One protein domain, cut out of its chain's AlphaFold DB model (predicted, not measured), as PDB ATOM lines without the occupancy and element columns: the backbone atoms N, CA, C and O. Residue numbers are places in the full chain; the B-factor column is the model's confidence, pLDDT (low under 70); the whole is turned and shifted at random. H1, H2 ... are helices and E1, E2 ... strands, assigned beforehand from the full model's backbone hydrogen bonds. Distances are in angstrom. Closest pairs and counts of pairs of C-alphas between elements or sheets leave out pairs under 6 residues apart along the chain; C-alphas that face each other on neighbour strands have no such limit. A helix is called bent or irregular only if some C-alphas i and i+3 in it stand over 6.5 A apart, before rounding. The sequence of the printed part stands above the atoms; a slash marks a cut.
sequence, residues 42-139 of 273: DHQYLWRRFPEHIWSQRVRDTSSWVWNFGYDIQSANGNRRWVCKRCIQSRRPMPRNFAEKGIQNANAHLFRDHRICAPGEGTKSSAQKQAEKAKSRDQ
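What this domain is: This is residues 42 to 139 of the 273 residues of the protein "Restless-like transposase" of Metarhizium guizhouense (strain ARSEF 977) (UniProt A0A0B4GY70). A small, twisted four-stranded sheet has H4 packed over one face, with H1, H2 and H3 as short helices round its rim. H5 continues from the body as an arm, and residues 132 to 139, of which 132 to 138 belong to H5, stick out. The printed part has 98 residues, mixed in class, in the order H1 E1 H2 E2 E3 H3 E4 H4 H5; the sheet, E1 - E2 - E3 - E4, is antiparallel throughout. It is only just compact, close to loose, with a radius of gyration of the C-alphas of 14.6 A, and spans 49 by 28 by 18 A.

How they stand to each other: H1, residues 42 to 49, only grazes the sheet and touches H3, residues 85 to 89; their closest C-alphas, Asp 42 and Ile 88, are 6.1 A apart. E1, residues 53 to 55, is an edge strand antiparallel to E2, residues 70 to 75, with N 54 and O 74 within hydrogen-bond range at 2.9 A. H2, residues 65 to 69, and H3 only graze the sheet. E2 and E3, residues 80 to 84, form a hairpin, N 71 to O 83 being 2.8 A. E4, residues 97 to 99, is antiparallel to E3, N 82 to O 98 being 2.8 A. H4, residues 100 to 114, lies over E4 at a height over the sheet of 4.9 A, along the strands at 13 degrees to E4 on the local plane. H2 and H4 only just touch, with 3 pairs of C-alphas within 8 A, the closest being Val 66 and Asn 107, 6.0 A. H5, residues 126 to 138, touches H4 with residues 126 to 128 alone, closest C-alphas Ala 108 and Ala 127, 5.8 A, at a steep tilt of 45 degrees, the same way. Each O i to N i+4 pair is within hydrogen-bond range in H1, H3 and H5; H4 has 8 of 11, and H2 0 of 1 but 2 of 2 O i to N i+3 pairs.

Where its parts are: H1 begins at C-alpha 42, (119.724, 182.654, 297.098). E2 is 15.9 A long and E3 13.6 A. H4, 19.6 A, is irregular: C-alphas 101 and 104 are 8.4 A apart. H5, 18.5 A, ends at C-alpha 138, (137.191, 169.903, 261.895).

The domain as a whole: The C-alphas farthest apart, Ala 76 and Gln 139, are 50.5 A apart. The printed part has no cut, and the link from H4 to H5 is long. The pLDDT is under 70 at residue 60 and residues 135 to 139.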
ATOM      1  N   ASP A  42     119.788 183.854 297.936       87.81
ATOM      2  CA  ASP A  42     119.724 182.654 297.098       87.81
ATOM      3  C   ASP A  42     119.153 181.445 297.843       87.81
ATOM      4  O   ASP A  42     118.327 180.722 297.279       87.81
ATOM      5  N   HIS A  43     119.491 181.256 299.122       90.81
ATOM      6  CA  HIS A  43     118.876 180.220 299.959       90.81
ATOM      7  C   HIS A  43     117.385 180.497 300.185       90.81
ATOM      8  O   HIS A  43     116.570 179.579 300.094       90.81
ATOM      9  N   GLN A  44     116.991 181.760 300.386       89.69
ATOM     10  CA  GLN A  44     115.572 182.110 300.504       89.69
ATOM     11  C   GLN A  44     114.790 181.765 299.219       89.69
ATOM     12  O   GLN A  44     113.670 181.253 299.287       89.69
ATOM     13  N   TYR A  45     115.373 182.002 298.039       89.56
ATOM     14  CA  TYR A  45     114.752 181.630 296.763       89.56
ATOM     15  C   TYR A  45     114.753 180.112 296.517       89.56
ATOM     16  O   TYR A  45     113.775 179.585 295.984       89.56
ATOM     17  N   LEU A  46     115.808 179.401 296.936       90.44
ATOM     18  CA  LEU A  46     115.886 177.939 296.889       90.44
ATOM     19  C   LEU A  46     114.714 177.310 297.653       90.44
ATOM     20  O   LEU A  46     113.960 176.536 297.065       90.44
ATOM     21  N   TRP A  47     114.486 177.704 298.907       92.75
ATOM     22  CA  TRP A  47     113.404 177.133 299.720       92.75
ATOM     23  C   TRP A  47     112.004 177.513 299.232       92.75
ATOM     24  O   TRP A  47     111.113 176.670 299.241       92.75
ATOM     25  N   ARG A  48     111.813 178.710 298.659       90.19
ATOM     26  CA  ARG A  48     110.558 179.057 297.953       90.19
ATOM     27  C   ARG A  48     110.269 178.160 296.742       90.19
ATOM     28  O   ARG A  48     109.116 178.051 296.337       90.19
ATOM     29  N   ARG A  49     111.291 177.551 296.128       89.94
ATOM     30  CA  ARG A  49     111.141 176.623 294.988       89.94
ATOM     31  C   ARG A  49     111.135 175.149 295.398       89.94
ATOM     32  O   ARG A  49     110.661 174.326 294.620       89.94
ATOM     33  N   PHE A  50     111.625 174.824 296.593       89.06
ATOM     34  CA  PHE A  50     111.707 173.467 297.135       89.06
ATOM     35  C   PHE A  50     111.297 173.447 298.625       89.06
ATOM     36  O   PHE A  50     112.155 173.195 299.468       89.06
ATOM     37  N   PRO A  51     110.019 173.712 298.967       85.88
ATOM     38  CA  PRO A  51     109.581 173.858 300.362       85.88
ATOM     39  C   PRO A  51     109.719 172.563 301.180       85.88
ATOM     40  O   PRO A  51     110.211 172.596 302.300       85.88
ATOM     41  N   GLU A  52     109.395 171.409 300.587       87.12
ATOM     42  CA  GLU A  52     109.464 170.085 301.241       87.12
ATOM     43  C   GLU A  52     110.872 169.452 301.220       87.12
ATOM     44  O   GLU A  52     111.028 168.230 301.106       87.12
ATOM     45  N   HIS A  53     111.915 170.284 301.198       90.12
ATOM     46  CA  HIS A  53     113.309 169.850 301.157       90.12
ATOM     47  C   HIS A  53     114.142 170.608 302.194       90.12
ATOM     48  O   HIS A  53     113.916 171.780 302.469       90.12
ATOM     49  N   ILE A  54     115.152 169.924 302.720       89.75
ATOM     50  CA  ILE A  54     116.161 170.458 303.638       89.75
ATOM     51  C   ILE A  54     117.555 170.292 303.028       89.75
ATOM     52  O   ILE A  54     117.717 169.599 302.021       89.75
ATOM     53  N   TRP A  55     118.584 170.896 303.625       89.94
ATOM     54  CA  TRP A  55     119.973 170.571 303.282       89.94
ATOM     55  C   TRP A  55     120.238 169.081 303.514       89.94
ATOM     56  O   TRP A  55     119.840 168.540 304.547       89.94
ATOM     57  N   SER A  56     120.917 168.405 302.584       86.12
ATOM     58  CA  SER A  56     121.286 167.009 302.831       86.12
ATOM     59  C   SER A  56     122.352 166.906 303.921       86.12
ATOM     60  O   SER A  56     123.315 167.667 303.958       86.12
ATOM     61  N   GLN A  57     122.229 165.892 304.774       81.00
ATOM     62  CA  GLN A  57     123.238 165.580 305.791       81.00
ATOM     63  C   GLN A  57     124.544 165.029 305.179       81.00
ATOM     64  O   GLN A  57     125.579 165.027 305.837       81.00
ATOM     65  N   ARG A  58     124.515 164.595 303.908       74.38
ATOM     66  CA  ARG A  58     125.623 163.920 303.204       74.38
ATOM     67  C   ARG A  58     126.443 164.826 302.276       74.38
ATOM     68  O   ARG A  58     127.174 164.337 301.416       74.38
ATOM     69  N   VAL A  59     126.377 166.146 302.464       70.50
ATOM     70  CA  VAL A  59     127.162 167.135 301.688       70.50
ATOM     71  C   VAL A  59     128.659 166.785 301.643       70.50
ATOM     72  O   VAL A  59     129.301 166.976 300.613       70.50
ATOM     73  N   ARG A  60     129.215 166.230 302.730       63.28
ATOM     74  CA  ARG A  60     130.639 165.857 302.831       63.28
ATOM     75  C   ARG A  60     131.017 164.575 302.076       63.28
ATOM     76  O   ARG A  60     132.169 164.442 301.686       63.28
ATOM     77  N   ASP A  61     130.064 163.686 301.797       71.62
ATOM     78  CA  ASP A  61     130.313 162.383 301.147       71.62
ATOM     79  C   ASP A  61     130.420 162.495 299.612       71.62
ATOM     80  O   ASP A  61     130.449 161.502 298.882       71.62
ATOM     81  N   THR A  62     130.386 163.720 299.091       73.62
ATOM     82  CA  THR A  62     129.915 163.990 297.738       73.62
ATOM     83  C   THR A  62     131.069 164.420 296.827       73.62
ATOM     84  O   THR A  62     131.340 165.599 296.618       73.62
ATOM     85  N   SER A  63     131.765 163.425 296.271       73.38
ATOM     86  CA  SER A  63     133.098 163.555 295.655       73.38
ATOM     87  C   SER A  63     133.170 164.160 294.242       73.38
ATOM     88  O   SER A  63     134.264 164.354 293.714       73.38
ATOM     89  N   SER A  64     132.044 164.451 293.578       85.81
ATOM     90  CA  SER A  64     132.070 164.957 292.194       85.81
ATOM     91  C   SER A  64     132.169 166.486 292.130       85.81
ATOM     92  O   SER A  64     131.361 167.193 292.725       85.81
ATOM     93  N   TRP A  65     133.084 167.010 291.306       91.12
ATOM     94  CA  TRP A  65     133.288 168.457 291.087       91.12
ATOM     95  C   TRP A  65     132.001 169.235 290.741       91.12
ATOM     96  O   TRP A  65     131.898 170.432 291.005       91.12
ATOM     97  N   VAL A  66     131.004 168.555 290.167       90.50
ATOM     98  CA  VAL A  66     129.690 169.100 289.782       90.50
ATOM     99  C   VAL A  66     128.958 169.725 290.981       90.50
ATOM    100  O   VAL A  66     128.191 170.676 290.817       90.50
ATOM    101  N   TRP A  67     129.211 169.239 292.198       90.62
ATOM    102  CA  TRP A  67     128.592 169.737 293.429       90.62
ATOM    103  C   TRP A  67     129.131 171.094 293.887       90.62
ATOM    104  O   TRP A  67     128.398 171.844 294.527       90.62
ATOM    105  N   ASN A  68     130.315 171.515 293.427       90.06
ATOM    106  CA  ASN A  68     130.787 172.890 293.634       90.06
ATOM    107  C   ASN A  68     129.780 173.915 293.069       90.06
ATOM    108  O   ASN A  68     129.550 174.972 293.663       90.06
ATOM    109  N   PHE A  69     129.099 173.559 291.975       91.31
ATOM    110  CA  PHE A  69     128.122 174.392 291.265       91.31
ATOM    111  C   PHE A  69     126.652 174.098 291.621       91.31
ATOM    112  O   PHE A  69     125.751 174.650 290.981       91.31
ATOM    113  N   GLY A  70     126.388 173.263 292.633       91.75
ATOM    114  CA  GLY A  70     125.029 172.906 293.046       91.75
ATOM    115  C   GLY A  70     124.786 172.936 294.548       91.75
ATOM    116  O   GLY A  70     125.698 172.811 295.358       91.75
ATOM    117  N   TYR A  71     123.525 173.127 294.903       91.62
ATOM    118  CA  TYR A  71     122.992 172.935 296.242       91.62
ATOM    119  C   TYR A  71     122.564 171.472 296.405       91.62
ATOM    120  O   TYR A  71     121.918 170.926 295.507       91.62
ATOM    121  N   ASP A  72     122.925 170.849 297.529       91.62
ATOM    122  CA  ASP A  72     122.530 169.479 297.871       91.62
ATOM    123  C   ASP A  72     121.349 169.490 298.833       91.62
ATOM    124  O   ASP A  72     121.479 169.846 300.008       91.62
ATOM    125  N   ILE A  73     120.183 169.132 298.302       91.44
ATOM    126  CA  ILE A  73     118.923 169.139 299.034       91.44
ATOM    127  C   ILE A  73     118.341 167.732 299.119       91.44
ATOM    128  O   ILE A  73     118.495 166.908 298.215       91.44
ATOM    129  N   GLN A  74     117.625 167.463 300.198       91.69
ATOM    130  CA  GLN A  74     117.022 166.173 300.485       91.69
ATOM    131  C   GLN A  74     115.564 166.367 300.889       91.69
ATOM    132  O   GLN A  74     115.254 167.216 301.719       91.69
ATOM    133  N   SER A  75     114.663 165.595 300.286       88.62
ATOM    134  CA  SER A  75     113.260 165.540 300.712       88.62
ATOM    135  C   SER A  75     113.104 164.632 301.941       88.62
ATOM    136  O   SER A  75     113.933 163.743 302.148       88.62
ATOM    137  N   ALA A  76     112.020 164.797 302.707       83.06
ATOM    138  CA  ALA A  76     111.681 163.960 303.867       83.06
ATOM    139  C   ALA A  76     111.747 162.443 303.575       83.06
ATOM    140  O   ALA A  76     112.199 161.667 304.412       83.06
ATOM    141  N   ASN A  77     111.421 162.027 302.346       82.81
ATOM    142  CA  ASN A  77     111.496 160.632 301.886       82.81
ATOM    143  C   ASN A  77     112.939 160.135 301.612       82.81
ATOM    144  O   ASN A  77     113.138 159.159 300.894       82.81
ATOM    145  N   GLY A  78     113.968 160.853 302.072       81.94
ATOM    146  CA  GLY A  78     115.385 160.534 301.869       81.94
ATOM    147  C   GLY A  78     115.943 160.848 300.473       81.94
ATOM    148  O   GLY A  78     117.155 160.759 300.277       81.94
ATOM    149  N   ASN A  79     115.109 161.254 299.510       87.62
ATOM    150  CA  ASN A  79     115.507 161.526 298.125       87.62
ATOM    151  C   ASN A  79     116.439 162.748 298.009       87.62
ATOM    152  O   ASN A  79     115.979 163.885 298.135       87.62
ATOM    153  N   ARG A  80     117.727 162.515 297.714       89.69
ATOM    154  CA  ARG A  80     118.752 163.552 297.483       89.69
ATOM    155  C   ARG A  80     118.770 164.072 296.046       89.69
ATOM    156  O   ARG A  80     118.652 163.306 295.080       89.69
ATOM    157  N   ARG A  81     118.920 165.391 295.900       91.81
ATOM    158  CA  ARG A  81     118.823 166.118 294.629       91.81
ATOM    159  C   ARG A  81     119.842 167.262 294.580       91.81
ATOM    160  O   ARG A  81     119.955 168.054 295.508       91.81
ATOM    161  N   TRP A  82     120.531 167.371 293.450       93.38
ATOM    162  CA  TRP A  82     121.378 168.503 293.078       93.38
ATOM    163  C   TRP A  82     120.510 169.604 292.459       93.38
ATOM    164  O   TRP A  82     119.733 169.318 291.543       93.38
ATOM    165  N   VAL A  83     120.658 170.858 292.893       93.19
ATOM    166  CA  VAL A  83     120.008 172.040 292.289       93.19
ATOM    167  C   VAL A  83     121.064 173.036 291.821       93.19
ATOM    168  O   VAL A  83     121.952 173.396 292.586       93.19
ATOM    169  N   CYS A  84     120.975 173.524 290.583       94.62
ATOM    170  CA  CYS A  84     121.990 174.424 290.030       94.62
ATOM    171  C   CYS A  84     122.037 175.785 290.752       94.62
ATOM    172  O   CYS A  84     121.074 176.555 290.672       94.62
ATOM    173  N   LYS A  85     123.192 176.139 291.344       94.06
ATOM    174  CA  LYS A  85     123.420 177.455 291.978       94.06
ATOM    175  C   LYS A  85     123.185 178.605 290.998       94.06
ATOM    176  O   LYS A  85     122.475 179.554 291.312       94.06
ATOM    177  N   ARG A  86     123.693 178.492 289.764       93.06
ATOM    178  CA  ARG A  86     123.536 179.538 288.738       93.06
ATOM    179  C   ARG A  86     122.075 179.745 288.315       93.06
ATOM    180  O   ARG A  86     121.674 180.879 288.085       93.06
ATOM    181  N   CYS A  87     121.253 178.693 288.272       92.88
ATOM    182  CA  CYS A  87     119.813 178.849 288.027       92.88
ATOM    183  C   CYS A  87     119.085 179.589 289.166       92.88
ATOM    184  O   CYS A  87     118.126 180.311 288.889       92.88
ATOM    185  N   ILE A  88     119.523 179.402 290.416       91.81
ATOM    186  CA  ILE A  88     118.988 180.089 291.603       91.81
ATOM    187  C   ILE A  88     119.402 181.569 291.606       91.81
ATOM    188  O   ILE A  88     118.531 182.431 291.729       91.81
ATOM    189  N   GLN A  89     120.687 181.849 291.359       91.75
ATOM    190  CA  GLN A  89     121.254 183.197 291.195       91.75
ATOM    191  C   GLN A  89     120.515 183.997 290.116       91.75
ATOM    192  O   GLN A  89     120.047 185.105 290.354       91.75
ATOM    193  N   SER A  90     120.318 183.405 288.934       89.19
ATOM    194  CA  SER A  90     119.568 184.025 287.831       89.19
ATOM    195  C   SER A  90     118.041 184.018 288.024       89.19
ATOM    196  O   SER A  90     117.318 184.224 287.051       89.19
ATOM    197  N   ARG A  91     117.537 183.720 289.234       87.56
ATOM    198  CA  ARG A  91     116.106 183.680 289.595       87.56
ATOM    199  C   ARG A  91     115.223 182.925 288.589       87.56
ATOM    200  O   ARG A  91     114.066 183.289 288.384       87.56
ATOM    201  N   ARG A  92     115.734 181.858 287.949       85.88
ATOM    202  CA  ARG A  92     114.972 181.139 286.908       85.88
ATOM    203  C   ARG A  92     113.652 180.611 287.501       85.88
ATOM    204  O   ARG A  92     113.693 180.049 288.600       85.88
ATOM    205  N   PRO A  93     112.498 180.738 286.809       84.12
ATOM    206  CA  PRO A  93     111.204 180.291 287.337       84.12
ATOM    207  C   PRO A  93     111.167 178.805 287.705       84.12
ATOM    208  O   PRO A  93     110.544 178.429 288.694       84.12
ATOM    209  N   MET A  94     111.891 177.976 286.948       85.75
ATOM    210  CA  MET A  94     112.077 176.553 287.225       85.75
ATOM    211  C   MET A  94     113.581 176.220 287.247       85.75
ATOM    212  O   MET A  94     114.169 175.936 286.199       85.75
ATOM    213  N   PRO A  95     114.246 176.296 288.418       90.06
ATOM    214  CA  PRO A  95     115.663 175.970 288.542       90.06
ATOM    215  C   PRO A  95     115.929 174.504 288.184       90.06
ATOM    216  O   PRO A  95     115.249 173.600 288.679       90.06
ATOM    217  N   ARG A  96     116.929 174.247 287.330       92.50
ATOM    218  CA  ARG A  96     117.289 172.876 286.947       92.50
ATOM    219  C   ARG A  96     117.802 172.101 288.158       92.50
ATOM    220  O   ARG A  96     118.672 172.560 288.896       92.50
ATOM    221  N   ASN A  97     117.231 170.915 288.325       92.19
ATOM    222  CA  ASN A  97     117.459 170.014 289.440       92.19
ATOM    223  C   ASN A  97     117.503 168.567 288.934       92.19
ATOM    224  O   ASN A  97     116.783 168.217 287.997       92.19
ATOM    225  N   PHE A  98     118.350 167.741 289.542       91.88
ATOM    226  CA  PHE A  98     118.588 166.352 289.144       91.88
ATOM    227  C   PHE A  98     118.762 165.479 290.391       91.88
ATOM    228  O   PHE A  98     119.251 165.953 291.410       91.88
ATOM    229  N   ALA A  99     118.363 164.207 290.338       89.75
ATOM    230  CA  ALA A  99     118.624 163.275 291.438       89.75
ATOM    231  C   ALA A  99     120.134 163.008 291.582       89.75
ATOM    232  O   ALA A  99     120.842 163.000 290.575       89.75
ATOM    233  N   GLU A 100     120.606 162.721 292.799       85.44
ATOM    234  CA  GLU A 100     122.016 162.396 293.084       85.44
ATOM    235  C   GLU A 100     122.579 161.324 292.129       85.44
ATOM    236  O   GLU A 100     123.600 161.533 291.475       85.44
ATOM    237  N   LYS A 101     121.848 160.213 291.960       84.25
ATOM    238  CA  LYS A 101     122.214 159.097 291.063       84.25
ATOM    239  C   LYS A 101     122.340 159.502 289.582       84.25
ATOM    240  O   LYS A 101     122.910 158.757 288.796       84.25
ATOM    241  N   GLY A 102     121.797 160.659 289.197       83.44
ATOM    242  CA  GLY A 102     121.796 161.202 287.838       83.44
ATOM    243  C   GLY A 102     122.712 162.414 287.653       83.44
ATOM    244  O   GLY A 102     122.433 163.247 286.788       83.44
ATOM    245  N   ILE A 103     123.776 162.555 288.453       86.25
ATOM    246  CA  ILE A 103     124.669 163.729 288.446       86.25
ATOM    247  C   ILE A 103     125.331 164.019 287.081       86.25
ATOM    248  O   ILE A 103     125.695 165.164 286.804       86.25
ATOM    249  N   GLN A 104     125.422 163.044 286.163       87.00
ATOM    250  CA  GLN A 104     125.899 163.314 284.797       87.00
ATOM    251  C   GLN A 104     124.957 164.264 284.026       87.00
ATOM    252  O   GLN A 104     125.413 165.007 283.154       87.00
ATOM    253  N   ASN A 105     123.664 164.303 284.372       91.81
ATOM    254  CA  ASN A 105     122.700 165.241 283.790       91.81
ATOM    255  C   ASN A 105     122.947 166.679 284.267       91.81
ATOM    256  O   ASN A 105     122.870 167.610 283.465       91.81
ATOM    257  N   ALA A 106     123.322 166.858 285.539       90.62
ATOM    258  CA  ALA A 106     123.748 168.151 286.073       90.62
ATOM    259  C   ALA A 106     125.010 168.660 285.361       90.62
ATOM    260  O   ALA A 106     125.050 169.801 284.914       90.62
ATOM    261  N   ASN A 107     125.993 167.783 285.145       92.06
ATOM    262  CA  ASN A 107     127.201 168.077 284.369       92.06
ATOM    263  C   ASN A 107     126.879 168.503 282.918       92.06
ATOM    264  O   ASN A 107     127.375 169.516 282.425       92.06
ATOM    265  N   ALA A 108     125.977 167.783 282.236       91.94
ATOM    266  CA  ALA A 108     125.527 168.158 280.893       91.94
ATOM    267  C   ALA A 108     124.787 169.511 280.865       91.94
ATOM    268  O   ALA A 108     124.943 170.270 279.909       91.94
ATOM    269  N   HIS A 109     124.011 169.828 281.905       93.94
ATOM    270  CA  HIS A 109     123.354 171.124 282.079       93.94
ATOM    271  C   HIS A 109     124.364 172.262 282.312       93.94
ATOM    272  O   HIS A 109     124.294 173.272 281.612       93.94
ATOM    273  N   LEU A 110     125.353 172.085 283.200       93.44
ATOM    274  CA  LEU A 110     126.427 173.062 283.434       93.44
ATOM    275  C   LEU A 110     127.152 173.440 282.129       93.44
ATOM    276  O   LEU A 110     127.353 174.626 281.855       93.44
ATOM    277  N   PHE A 111     127.462 172.455 281.283       92.62
ATOM    278  CA  PHE A 111     128.101 172.702 279.990       92.62
ATOM    279  C   PHE A 111     127.169 173.376 278.963       92.62
ATOM    280  O   PHE A 111     127.583 174.303 278.265       92.62
ATOM    281  N   ARG A 112     125.909 172.928 278.847       91.19
ATOM    282  CA  ARG A 112     124.962 173.430 277.830       91.19
ATOM    283  C   ARG A 112     124.406 174.816 278.154       91.19
ATOM    284  O   ARG A 112     124.471 175.698 277.304       91.19
ATOM    285  N   ASP A 113     123.868 174.998 279.359       90.81
ATOM    286  CA  ASP A 113     123.159 176.217 279.778       90.81
ATOM    287  C   ASP A 113     124.088 177.297 280.349       90.81
ATOM    288  O   ASP A 113     123.738 178.478 280.332       90.81
ATOM    289  N   HIS A 114     125.238 176.902 280.907       91.81
ATOM    290  CA  HIS A 114     126.122 177.805 281.651       91.81
ATOM    291  C   HIS A 114     127.562 177.848 281.123       91.81
ATOM    292  O   HIS A 114     128.359 178.627 281.640       91.81
ATOM    293  N   ARG A 115     127.892 177.058 280.087       87.38
ATOM    294  CA  ARG A 115     129.234 176.956 279.474       87.38
ATOM    295  C   ARG A 115     130.358 176.613 280.464       87.38
ATOM    296  O   ARG A 115     131.526 176.857 280.183       87.38
ATOM    297  N   ILE A 116     130.014 176.000 281.597       88.25
ATOM    298  CA  ILE A 116     130.978 175.531 282.593       88.25
ATOM    299  C   ILE A 116     131.488 174.161 282.133       88.25
ATOM    300  O   ILE A 116     130.738 173.183 282.105       88.25
ATOM    301  N   CYS A 117     132.757 174.110 281.739       88.44
ATOM    302  CA  CYS A 117     133.461 172.873 281.411       88.44
ATOM    303  C   CYS A 117     133.883 172.129 282.684       88.44
ATOM    304  O   CYS A 117     134.082 172.743 283.733       88.44
ATOM    305  N   ALA A 118     134.080 170.814 282.582       86.88
ATOM    306  CA  ALA A 118     134.765 170.079 283.638       86.88
ATOM    307  C   ALA A 118     136.218 170.581 283.796       86.88
ATOM    308  O   ALA A 118     136.868 170.836 282.775       86.88
ATOM    309  N   PRO A 119     136.735 170.702 285.037       84.31
ATOM    310  CA  PRO A 119     138.157 170.954 285.288       84.31
ATOM    311  C   PRO A 119     139.007 169.774 284.787       84.31
ATOM    312  O   PRO A 119     138.456 168.712 284.513       84.31
ATOM    313  N   GLY A 120     140.333 169.944 284.687       80.25
ATOM    314  CA  GLY A 120     141.255 169.033 283.979       80.25
ATOM    315  C   GLY A 120     140.978 167.530 284.140       80.25
ATOM    316  O   GLY A 120     140.652 166.862 283.160       80.25
ATOM    317  N   GLU A 121     141.044 167.018 285.371       74.88
ATOM    318  CA  GLU A 121     140.772 165.602 285.699       74.88
ATOM    319  C   GLU A 121     139.286 165.306 285.985       74.88
ATOM    320  O   GLU A 121     138.877 164.160 286.179       74.88
ATOM    321  N   GLY A 122     138.441 166.336 286.007       82.31
ATOM    322  CA  GLY A 122     137.017 166.208 286.267       82.31
ATOM    323  C   GLY A 122     136.302 165.426 285.167       82.31
ATOM    324  O   GLY A 122     136.531 165.612 283.972       82.31
ATOM    325  N   THR A 123     135.347 164.575 285.554       87.25
ATOM    326  CA  THR A 123     134.532 163.833 284.585       87.25
ATOM    327  C   THR A 123     133.829 164.801 283.630       87.25
ATOM    328  O   THR A 123     132.973 165.576 284.059       87.25
ATOM    329  N   LYS A 124     134.158 164.752 282.334       88.75
ATOM    330  CA  LYS A 124     133.499 165.542 281.277       88.75
ATOM    331  C   LYS A 124     132.115 164.980 280.942       88.75
ATOM    332  O   LYS A 124     131.974 163.764 280.778       88.75
ATOM    333  N   SER A 125     131.111 165.846 280.769       87.50
ATOM    334  CA  SER A 125     129.790 165.425 280.269       87.50
ATOM    335  C   SER A 125     129.867 164.855 278.847       87.50
ATOM    336  O   SER A 125     130.763 165.187 278.069       87.50
ATOM    337  N   SER A 126     128.883 164.034 278.468       86.94
ATOM    338  CA  SER A 126     128.732 163.559 277.083       86.94
ATOM    339  C   SER A 126     128.609 164.717 276.086       86.94
ATOM    340  O   SER A 126     129.204 164.661 275.014       86.94
ATOM    341  N   ALA A 127     127.917 165.794 276.470       85.88
ATOM    342  CA  ALA A 127     127.789 167.013 275.676       85.88
ATOM    343  C   ALA A 127     129.141 167.717 275.456       85.88
ATOM    344  O   ALA A 127     129.440 168.106 274.329       85.88
ATOM    345  N   GLN A 128     129.977 167.827 276.496       87.81
ATOM    346  CA  GLN A 128     131.330 168.374 276.367       87.81
ATOM    347  C   GLN A 128     132.200 167.486 275.468       87.81
ATOM    348  O   GLN A 128     132.793 167.987 274.518       87.81
ATOM    349  N   LYS A 129     132.214 166.164 275.694       88.44
ATOM    350  CA  LYS A 129     132.984 165.213 274.869       88.44
ATOM    351  C   LYS A 129     132.568 165.241 273.392       88.44
ATOM    352  O   LYS A 129     133.421 165.140 272.518       88.44
ATOM    353  N   GLN A 130     131.274 165.392 273.098       85.12
ATOM    354  CA  GLN A 130     130.774 165.542 271.727       85.12
ATOM    355  C   GLN A 130     131.224 166.863 271.089       85.12
ATOM    356  O   GLN A 130     131.661 166.851 269.941       85.12
ATOM    357  N   ALA A 131     131.173 167.978 271.824       82.69
ATOM    358  CA  ALA A 131     131.635 169.277 271.334       82.69
ATOM    359  C   ALA A 131     133.158 169.313 271.098       82.69
ATOM    360  O   ALA A 131     133.610 169.846 270.087       82.69
ATOM    361  N   GLU A 132     133.946 168.706 271.990       84.25
ATOM    362  CA  GLU A 132     135.396 168.532 271.821       84.25
ATOM    363  C   GLU A 132     135.711 167.659 270.593       84.25
ATOM    364  O   GLU A 132     136.522 168.051 269.759       84.25
ATOM    365  N   LYS A 133     135.007 166.528 270.421       78.25
ATOM    366  CA  LYS A 133     135.171 165.627 269.264       78.25
ATOM    367  C   LYS A 133     134.741 166.252 267.931       78.25
ATOM    368  O   LYS A 133     135.282 165.881 266.893       78.25
ATOM    369  N   ALA A 134     133.763 167.160 267.938       71.62
ATOM    370  CA  ALA A 134     133.392 167.926 266.750       71.62
ATOM    371  C   ALA A 134     134.540 168.864 266.346       71.62
ATOM    372  O   ALA A 134     135.074 168.732 265.249       71.62
ATOM    373  N   LYS A 135     135.026 169.692 267.285       65.94
ATOM    374  CA  LYS A 135     136.184 170.572 267.057       65.94
ATOM    375  C   LYS A 135     137.419 169.804 266.576       65.94
ATOM    376  O   LYS A 135     138.020 170.190 265.583       65.94
ATOM    377  N   SER A 136     137.756 168.675 267.204       60.47
ATOM    378  CA  SER A 136     138.916 167.863 266.803       60.47
ATOM    379  C   SER A 136     138.734 167.115 265.474       60.47
ATOM    380  O   SER A 136     139.694 166.550 264.953       60.47
ATOM    381  N   ARG A 137     137.510 167.025 264.937       59.88
ATOM    382  CA  ARG A 137     137.262 166.476 263.596       59.88
ATOM    383  C   ARG A 137     137.476 167.537 262.521       59.88
ATOM    384  O   ARG A 137     137.997 167.195 261.463       59.88
ATOM    385  N   ASP A 138     137.097 168.775 262.820       61.75
ATOM    386  CA  ASP A 138     137.191 169.903 261.895       61.75
ATOM    387  C   ASP A 138     138.593 170.553 261.916       61.75
ATOM    388  O   ASP A 138     139.008 171.133 260.923       61.75
ATOM    389  N   GLN A 139     139.368 170.377 262.997       63.53
ATOM    390  CA  GLN A 139     140.761 170.843 263.142       63.53
ATOM    391  C   GLN A 139     141.832 169.771 262.834       63.53
ATOM    392  O   GLN A 139     142.923 169.809 263.401       63.53
TER     393      GLN A 139